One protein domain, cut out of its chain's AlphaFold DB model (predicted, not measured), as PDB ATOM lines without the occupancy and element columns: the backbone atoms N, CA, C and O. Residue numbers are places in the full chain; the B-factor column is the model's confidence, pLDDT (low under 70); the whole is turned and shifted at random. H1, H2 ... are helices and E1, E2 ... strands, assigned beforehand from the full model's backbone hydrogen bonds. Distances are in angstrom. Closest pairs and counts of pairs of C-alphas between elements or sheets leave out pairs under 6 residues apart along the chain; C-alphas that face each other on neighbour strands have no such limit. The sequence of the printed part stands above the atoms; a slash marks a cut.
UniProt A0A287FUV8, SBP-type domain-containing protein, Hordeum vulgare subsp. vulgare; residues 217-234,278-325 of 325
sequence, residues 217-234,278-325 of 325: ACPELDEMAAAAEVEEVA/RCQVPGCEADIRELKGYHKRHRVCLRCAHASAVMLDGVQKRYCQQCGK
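What this domain is: This is residues 217 to 234 and 278 to 325 of the 325 residues of the protein "SBP-type domain-containing protein" of Hordeum vulgare subsp. vulgare (UniProt A0A287FUV8). A small, loop-rich body holds two short helices, H2 and H3, and a two-strand hairpin, E1 and E2, while a longer helix, H1, lies away from them and sticks out with its residues 223 to 234. H3 is the named element nearest the mean of the C-alphas, and residues 278 to 293 form a long loop with no named element. The printed part has 66 residues, with named elements in the order H1, H2, H3, E1, E2; the sheet, E1 - E2, is antiparallel. The class is mostly helix, though under half of the residues, 32, are in named elements. The whole is loose, with a radius of gyration of the C-alphas of 13.9 A, and elongated, spanning 38 by 23 by 23 A.

Where its parts are: E1 is residues 310 to 312, beginning at C-alpha 310 (140.444, 157.593, 140.283), and E2 is residues 315 to 317, ending at C-alpha 317 (143.432, 160.316, 136.952). H3 is residues 302 to 306 and H2 is residues 294 to 298. H1, residues 219 to 234, is 22.4 A long and begins at C-alpha 219 (143.311, 148.915, 125.720).

How they stand to each other: E1 and E2 are a hairpin, antiparallel at 131 degrees, with N 310 and O 317 2.9 A apart and N 317 and O 310 2.8 A apart, both within hydrogen-bond range. The closest C-alphas of H3 and E1, those of Cys 304 and Val 310, are 6.8 A apart. H2 and H3 are close but not clearly touching; their closest C-alphas, those of His 295 and Leu 302, are 7.1 A apart. H1 is apart from H2, H3, E1 and E2. In H1, H2 and H3 every O i to N i+4 pair is within hydrogen-bond range.

The domain as a whole: The C-alphas farthest apart, those of Ala 234 and Arg 297, are 40.3 A apart. Residues 235 to 277 are not printed, and C-alphas 234 and 278 are 36.1 A apart across the cut. Of the links that are printed whole, none is long. The model's confidence is low, with pLDDT under 70, in residues 217 to 234; the mean pLDDT of the printed part is 79.7.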
ATOM      1  N   ALA A 217     145.094 154.466 129.788       47.09
ATOM      2  CA  ALA A 217     144.189 153.585 129.064       47.09
ATOM      3  C   ALA A 217     145.107 152.661 128.260       47.09
ATOM      4  O   ALA A 217     145.830 153.120 127.373       47.09
ATOM      5  N   CYS A 218     145.177 151.404 128.673       42.72
ATOM      6  CA  CYS A 218     145.998 150.390 128.032       42.72
ATOM      7  C   CYS A 218     144.984 149.408 127.459       42.72
ATOM      8  O   CYS A 218     144.607 148.500 128.196       42.72
ATOM      9  N   PRO A 219     144.494 149.614 126.219       61.31
ATOM     10  CA  PRO A 219     143.311 148.915 125.720       61.31
ATOM     11  C   PRO A 219     143.456 147.398 125.837       61.31
ATOM     12  O   PRO A 219     142.546 146.759 126.324       61.31
ATOM     13  N   GLU A 220     144.642 146.851 125.575       59.56
ATOM     14  CA  GLU A 220     144.994 145.437 125.782       59.56
ATOM     15  C   GLU A 220     144.733 144.915 127.218       59.56
ATOM     16  O   GLU A 220     144.277 143.790 127.404       59.56
ATOM     17  N   LEU A 221     144.971 145.728 128.256       56.75
ATOM     18  CA  LEU A 221     144.693 145.370 129.656       56.75
ATOM     19  C   LEU A 221     143.234 145.624 130.053       56.75
ATOM     20  O   LEU A 221     142.703 144.910 130.902       56.75
ATOM     21  N   ASP A 222     142.601 146.635 129.462       63.44
ATOM     22  CA  ASP A 222     141.186 146.937 129.678       63.44
ATOM     23  C   ASP A 222     140.296 145.887 128.956       63.44
ATOM     24  O   ASP A 222     139.280 145.460 129.499       63.44
ATOM     25  N   GLU A 223     140.736 145.359 127.808       66.69
ATOM     26  CA  GLU A 223     140.162 144.216 127.076       66.69
ATOM     27  C   GLU A 223     140.372 142.891 127.822       66.69
ATOM     28  O   GLU A 223     139.435 142.102 127.926       66.69
ATOM     29  N   MET A 224     141.548 142.650 128.421       59.09
ATOM     30  CA  MET A 224     141.744 141.490 129.308       59.09
ATOM     31  C   MET A 224     140.870 141.555 130.570       59.09
ATOM     32  O   MET A 224     140.408 140.518 131.044       59.09
ATOM     33  N   ALA A 225     140.610 142.750 131.111       66.81
ATOM     34  CA  ALA A 225     139.662 142.924 132.210       66.81
ATOM     35  C   ALA A 225     138.212 142.666 131.756       66.81
ATOM     36  O   ALA A 225     137.490 141.939 132.436       66.81
ATOM     37  N   ALA A 226     137.823 143.177 130.582       66.25
ATOM     38  CA  ALA A 226     136.517 142.925 129.970       66.25
ATOM     39  C   ALA A 226     136.288 141.430 129.656       66.25
ATOM     40  O   ALA A 226     135.188 140.909 129.835       66.25
ATOM     41  N   ALA A 227     137.336 140.710 129.241       65.12
ATOM     42  CA  ALA A 227     137.302 139.262 129.040       65.12
ATOM     43  C   ALA A 227     137.140 138.488 130.364       65.12
ATOM     44  O   ALA A 227     136.434 137.482 130.412       65.12
ATOM     45  N   ALA A 228     137.755 138.959 131.453       65.00
ATOM     46  CA  ALA A 228     137.624 138.332 132.765       65.00
ATOM     47  C   ALA A 228     136.224 138.524 133.379       65.00
ATOM     48  O   ALA A 228     135.687 137.584 133.963       65.00
ATOM     49  N   GLU A 229     135.601 139.700 133.227       63.25
ATOM     50  CA  GLU A 229     134.257 139.941 133.777       63.25
ATOM     51  C   GLU A 229     133.150 139.184 133.022       63.25
ATOM     52  O   GLU A 229     132.189 138.747 133.658       63.25
ATOM     53  N   VAL A 230     133.290 138.930 131.707       66.62
ATOM     54  CA  VAL A 230     132.332 138.066 130.981       66.62
ATOM     55  C   VAL A 230     132.432 136.590 131.387       66.62
ATOM     56  O   VAL A 230     131.404 135.920 131.477       66.62
ATOM     57  N   GLU A 231     133.631 136.097 131.713       65.00
ATOM     58  CA  GLU A 231     133.822 134.758 132.290       65.00
ATOM     59  C   GLU A 231     133.293 134.675 133.738       65.00
ATOM     60  O   GLU A 231     132.668 133.680 134.108       65.00
ATOM     61  N   GLU A 232     133.460 135.723 134.558       58.28
ATOM     62  CA  GLU A 232     132.935 135.754 135.933       58.28
ATOM     63  C   GLU A 232     131.396 135.715 135.961       58.28
ATOM     64  O   GLU A 232     130.816 134.913 136.700       58.28
ATOM     65  N   VAL A 233     130.706 136.487 135.107       58.66
ATOM     66  CA  VAL A 233     129.232 136.412 135.027       58.66
ATOM     67  C   VAL A 233     128.740 135.106 134.397       58.66
ATOM     68  O   VAL A 233     127.686 134.608 134.796       58.66
ATOM     69  N   ALA A 234     129.494 134.499 133.473       62.84
ATOM     70  CA  ALA A 234     129.184 133.161 132.968       62.84
ATOM     71  C   ALA A 234     129.291 132.102 134.083       62.84
ATOM     72  O   ALA A 234     128.418 131.237 134.207       62.84
ATOM     73  N   ARG A 278     143.974 158.147 156.529       91.44
ATOM     74  CA  ARG A 278     143.038 157.770 155.469       91.44
ATOM     75  C   ARG A 278     143.702 157.967 154.103       91.44
ATOM     76  O   ARG A 278     144.726 158.648 153.986       91.44
ATOM     77  N   CYS A 279     143.125 157.377 153.063       91.88
ATOM     78  CA  CYS A 279     143.516 157.657 151.685       91.88
ATOM     79  C   CYS A 279     143.214 159.129 151.323       91.88
ATOM     80  O   CYS A 279     142.214 159.691 151.756       91.88
ATOM     81  N   GLN A 280     144.070 159.763 150.515       90.38
ATOM     82  CA  GLN A 280     143.895 161.146 150.042       90.38
ATOM     83  C   GLN A 280     142.798 161.283 148.963       90.38
ATOM     84  O   GLN A 280     142.376 162.388 148.630       90.38
ATOM     85  N   VAL A 281     142.346 160.163 148.400       89.62
ATOM     86  CA  VAL A 281     141.358 160.114 147.317       89.62
ATOM     87  C   VAL A 281     139.953 160.459 147.836       89.62
ATOM     88  O   VAL A 281     139.490 159.799 148.770       89.62
ATOM     89  N   PRO A 282     139.233 161.425 147.231       87.81
ATOM     90  CA  PRO A 282     137.869 161.754 147.631       87.81
ATOM     91  C   PRO A 282     136.943 160.549 147.420       87.81
ATOM     92  O   PRO A 282     137.013 159.861 146.403       87.81
ATOM     93  N   GLY A 283     136.098 160.262 148.412       86.56
ATOM     94  CA  GLY A 283     135.259 159.058 148.442       86.56
ATOM     95  C   GLY A 283     135.983 157.770 148.869       86.56
ATOM     96  O   GLY A 283     135.325 156.752 149.061       86.56
ATOM     97  N   CYS A 284     137.307 157.784 149.076       88.00
ATOM     98  CA  CYS A 284     138.042 156.636 149.607       88.00
ATOM     99  C   CYS A 284     138.460 156.863 151.067       88.00
ATOM    100  O   CYS A 284     139.567 157.299 151.360       88.00
ATOM    101  N   GLU A 285     137.608 156.478 152.011       88.44
ATOM    102  CA  GLU A 285     137.909 156.568 153.450       88.44
ATOM    103  C   GLU A 285     138.783 155.412 153.982       88.44
ATOM    104  O   GLU A 285     138.835 155.159 155.180       88.44
ATOM    105  N   ALA A 286     139.484 154.685 153.106       90.38
ATOM    106  CA  ALA A 286     140.252 153.505 153.494       90.38
ATOM    107  C   ALA A 286     141.461 153.851 154.385       90.38
ATOM    108  O   ALA A 286     142.340 154.620 153.982       90.38
ATOM    109  N   ASP A 287     141.538 153.206 155.552       91.25
ATOM    110  CA  ASP A 287     142.693 153.249 156.447       91.25
ATOM    111  C   ASP A 287     143.970 152.748 155.755       91.25
ATOM    112  O   ASP A 287     144.053 151.628 155.249       91.25
ATOM    113  N   ILE A 288     145.018 153.567 155.800       91.50
ATOM    114  CA  ILE A 288     146.384 153.216 155.376       91.50
ATOM    115  C   ILE A 288     147.336 153.090 156.576       91.50
ATOM    116  O   ILE A 288     148.554 152.982 156.408       91.50
ATOM    117  N   ARG A 289     146.790 153.068 157.801       88.19
ATOM    118  CA  ARG A 289     147.527 152.908 159.067       88.19
ATOM    119  C   ARG A 289     148.293 151.587 159.155       88.19
ATOM    120  O   ARG A 289     149.363 151.554 159.761       88.19
ATOM    121  N   GLU A 290     147.821 150.534 158.498       86.25
ATOM    122  CA  GLU A 290     148.475 149.217 158.490       86.25
ATOM    123  C   GLU A 290     149.455 149.057 157.314       86.25
ATOM    124  O   GLU A 290     150.568 148.562 157.497       86.25
ATOM    125  N   LEU A 291     149.117 149.591 156.133       88.44
ATOM    126  CA  LEU A 291     149.874 149.400 154.888       88.44
ATOM    127  C   LEU A 291     151.343 149.867 154.987       88.44
ATOM    128  O   LEU A 291     151.695 150.790 155.725       88.44
ATOM    129  N   LYS A 292     152.244 149.217 154.240       90.12
ATOM    130  CA  LYS A 292     153.702 149.405 154.370       90.12
ATOM    131  C   LYS A 292     154.250 150.501 153.446       90.12
ATOM    132  O   LYS A 292     153.874 150.591 152.279       90.12
ATOM    133  N   GLY A 293     155.212 151.275 153.962       85.75
ATOM    134  CA  GLY A 293     156.160 152.092 153.190       85.75
ATOM    135  C   GLY A 293     155.526 153.110 152.238       85.75
ATOM    136  O   GLY A 293     155.166 154.208 152.648       85.75
ATOM    137  N   TYR A 294     155.439 152.734 150.964       85.56
ATOM    138  CA  TYR A 294     154.932 153.530 149.844       85.56
ATOM    139  C   TYR A 294     153.547 154.137 150.119       85.56
ATOM    140  O   TYR A 294     153.413 155.355 150.211       85.56
ATOM    141  N   HIS A 295     152.549 153.298 150.395       89.94
ATOM    142  CA  HIS A 295     151.169 153.702 150.692       89.94
ATOM    143  C   HIS A 295     151.069 154.775 151.796       89.94
ATOM    144  O   HIS A 295     150.315 155.738 151.669       89.94
ATOM    145  N   LYS A 296     151.908 154.675 152.840       89.06
ATOM    146  CA  LYS A 296     151.994 155.662 153.932       89.06
ATOM    147  C   LYS A 296     152.667 156.979 153.534       89.06
ATOM    148  O   LYS A 296     152.276 158.021 154.050       89.06
ATOM    149  N   ARG A 297     153.662 156.953 152.639       89.38
ATOM    150  CA  ARG A 297     154.350 158.163 152.139       89.38
ATOM    151  C   ARG A 297     153.459 158.983 151.209       89.38
ATOM    152  O   ARG A 297     153.406 160.198 151.346       89.38
ATOM    153  N   HIS A 298     152.760 158.313 150.295       87.25
ATOM    154  CA  HIS A 298     151.943 158.954 149.257       87.25
ATOM    155  C   HIS A 298     150.480 159.163 149.678       87.25
ATOM    156  O   HIS A 298     149.729 159.822 148.972       87.25
ATOM    157  N   ARG A 299     150.084 158.628 150.841       90.25
ATOM    158  CA  ARG A 299     148.713 158.629 151.375       90.25
ATOM    159  C   ARG A 299     147.675 157.986 150.445       90.25
ATOM    160  O   ARG A 299     146.545 158.450 150.341       90.25
ATOM    161  N   VAL A 300     148.048 156.887 149.791       91.38
ATOM    162  CA  VAL A 300     147.188 156.138 148.858       91.38
ATOM    163  C   VAL A 300     146.990 154.715 149.384       91.38
ATOM    164  O   VAL A 300     147.949 154.087 149.831       91.38
ATOM    165  N   CYS A 301     145.759 154.192 149.354       92.31
ATOM    166  CA  CYS A 301     145.471 152.798 149.706       92.31
ATOM    167  C   CYS A 301     145.729 151.842 148.532       92.31
ATOM    168  O   CYS A 301     145.731 152.264 147.379       92.31
ATOM    169  N   LEU A 302     145.911 150.545 148.811       90.81
ATOM    170  CA  LEU A 302     146.236 149.539 147.787       90.81
ATOM    171  C   LEU A 302     145.241 149.550 146.610       90.81
ATOM    172  O   LEU A 302     145.659 149.521 145.457       90.81
ATOM    173  N   ARG A 303     143.935 149.693 146.892       91.06
ATOM    174  CA  ARG A 303     142.889 149.803 145.858       91.06
ATOM    175  C   ARG A 303     143.116 151.009 144.940       91.06
ATOM    176  O   ARG A 303     143.190 150.842 143.730       91.06
ATOM    177  N   CYS A 304     143.308 152.204 145.496       89.75
ATOM    178  CA  CYS A 304     143.542 153.419 144.706       89.75
ATOM    179  C   CYS A 304     144.914 153.463 144.013       89.75
ATOM    180  O   CYS A 304     145.068 154.196 143.043       89.75
ATOM    181  N   ALA A 305     145.902 152.699 144.487       89.50
ATOM    182  CA  ALA A 305     147.202 152.577 143.827       89.50
ATOM    183  C   ALA A 305     147.166 151.643 142.600       89.50
ATOM    184  O   ALA A 305     147.996 151.800 141.707       89.50
ATOM    185  N   HIS A 306     146.225 150.691 142.560       86.25
ATOM    186  CA  HIS A 306     146.071 149.714 141.472       86.25
ATOM    187  C   HIS A 306     144.916 150.031 140.503       86.25
ATOM    188  O   HIS A 306     144.943 149.556 139.369       86.25
ATOM    189  N   ALA A 307     143.929 150.836 140.918       86.44
ATOM    190  CA  ALA A 307     142.782 151.232 140.098       86.44
ATOM    191  C   ALA A 307     143.188 151.819 138.730       86.44
ATOM    192  O   ALA A 307     144.184 152.539 138.618       86.44
ATOM    193  N   SER A 308     142.391 151.534 137.695       83.25
ATOM    194  CA  SER A 308     142.553 152.065 136.331       83.25
ATOM    195  C   SER A 308     142.259 153.565 136.243       83.25
ATOM    196  O   SER A 308     142.983 154.294 135.569       83.25
ATOM    197  N   ALA A 309     141.265 154.048 136.990       84.81
ATOM    198  CA  ALA A 309     140.945 155.463 137.128       84.81
ATOM    199  C   ALA A 309     140.510 155.806 138.559       84.81
ATOM    200  O   ALA A 309     139.883 155.008 139.256       84.81
ATOM    201  N   VAL A 310     140.830 157.025 138.991       87.19
ATOM    202  CA  VAL A 310     140.444 157.593 140.283       87.19
ATOM    203  C   VAL A 310     139.965 159.028 140.069       87.19
ATOM    204  O   VAL A 310     140.637 159.817 139.408       87.19
ATOM    205  N   MET A 311     138.815 159.393 140.640       86.44
ATOM    206  CA  MET A 311     138.328 160.775 140.602       86.44
ATOM    207  C   MET A 311     139.159 161.655 141.543       86.44
ATOM    208  O   MET A 311     139.200 161.418 142.748       86.44
ATOM    209  N   LEU A 312     139.797 162.691 140.999       86.38
ATOM    210  CA  LEU A 312     140.529 163.721 141.735       86.38
ATOM    211  C   LEU A 312     140.150 165.090 141.164       86.38
ATOM    212  O   LEU A 312     140.331 165.341 139.972       86.38
ATOM    213  N   ASP A 313     139.595 165.957 142.012       84.38
ATOM    214  CA  ASP A 313     139.144 167.313 141.658       84.38
ATOM    215  C   ASP A 313     138.149 167.346 140.474       84.38
ATOM    216  O   ASP A 313     138.167 168.243 139.636       84.38
ATOM    217  N   GLY A 314     137.290 166.321 140.382       84.94
ATOM    218  CA  GLY A 314     136.321 166.142 139.291       84.94
ATOM    219  C   GLY A 314     136.891 165.522 138.008       84.94
ATOM    220  O   GLY A 314     136.131 165.240 137.088       84.94
ATOM    221  N   VAL A 315     138.200 165.256 137.946       84.38
ATOM    222  CA  VAL A 315     138.889 164.689 136.777       84.38
ATOM    223  C   VAL A 315     139.333 163.256 137.069       84.38
ATOM    224  O   VAL A 315     139.898 162.982 138.127       84.38
ATOM    225  N   GLN A 316     139.138 162.338 136.121       85.56
ATOM    226  CA  GLN A 316     139.710 160.991 136.208       85.56
ATOM    227  C   GLN A 316     141.235 161.046 136.039       85.56
ATOM    228  O   GLN A 316     141.750 161.634 135.088       85.56
ATOM    229  N   LYS A 317     141.969 160.442 136.974       85.12
ATOM    230  CA  LYS A 317     143.432 160.316 136.952       85.12
ATOM    231  C   LYS A 317     143.814 158.908 137.402       85.12
ATOM    232  O   LYS A 317     143.254 158.413 138.376       85.12
ATOM    233  N   ARG A 318     144.786 158.274 136.747       87.44
ATOM    234  CA  ARG A 318     145.440 157.063 137.272       87.44
ATOM    235  C   ARG A 318     146.714 157.443 138.011       87.44
ATOM    236  O   ARG A 318     147.334 158.464 137.724       87.44
ATOM    237  N   TYR A 319     147.117 156.589 138.938       83.25
ATOM    238  CA  TYR A 319     148.386 156.698 139.639       83.25
ATOM    239  C   TYR A 319     149.537 156.201 138.749       83.25
ATOM    240  O   TYR A 319     149.501 155.078 138.241       83.25
ATOM    241  N   CYS A 320     150.567 157.023 138.533       80.69
ATOM    242  CA  CYS A 320     151.676 156.675 137.650       80.69
ATOM    243  C   CYS A 320     152.686 155.778 138.377       80.69
ATOM    244  O   CYS A 320     153.445 156.257 139.223       80.69
ATOM    245  N   GLN A 321     152.758 154.492 138.010       80.06
ATOM    246  CA  GLN A 321     153.682 153.528 138.629       80.06
ATOM    247  C   GLN A 321     155.159 153.958 138.539       80.06
ATOM    248  O   GLN A 321     155.911 153.760 139.488       80.06
ATOM    249  N   GLN A 322     155.557 154.614 137.441       75.06
ATOM    250  CA  GLN A 322     156.936 155.074 137.211       75.06
ATOM    251  C   GLN A 322     157.333 156.283 138.078       75.06
ATOM    252  O   GLN A 322     158.500 156.454 138.416       75.06
ATOM    253  N   CYS A 323     156.374 157.141 138.442       79.44
ATOM    254  CA  CYS A 323     156.633 158.351 139.233       79.44
ATOM    255  C   CYS A 323     156.185 158.234 140.703       79.44
ATOM    256  O   CYS A 323     156.559 159.083 141.516       79.44
ATOM    257  N   GLY A 324     155.362 157.233 141.039       76.38
ATOM    258  CA  GLY A 324     154.662 157.108 142.322       76.38
ATOM    259  C   GLY A 324     153.792 158.324 142.641       76.38
ATOM    260  O   GLY A 324     153.852 158.869 143.744       76.38
ATOM    261  N   LYS A 325     153.093 158.847 141.632       77.25
ATOM    262  CA  LYS A 325     152.608 160.232 141.596       77.25
ATOM    263  C   LYS A 325     151.461 160.422 140.606       77.25
ATOM    264  O   LYS A 325     151.130 159.457 139.888       77.25
TER     265      LYS A 325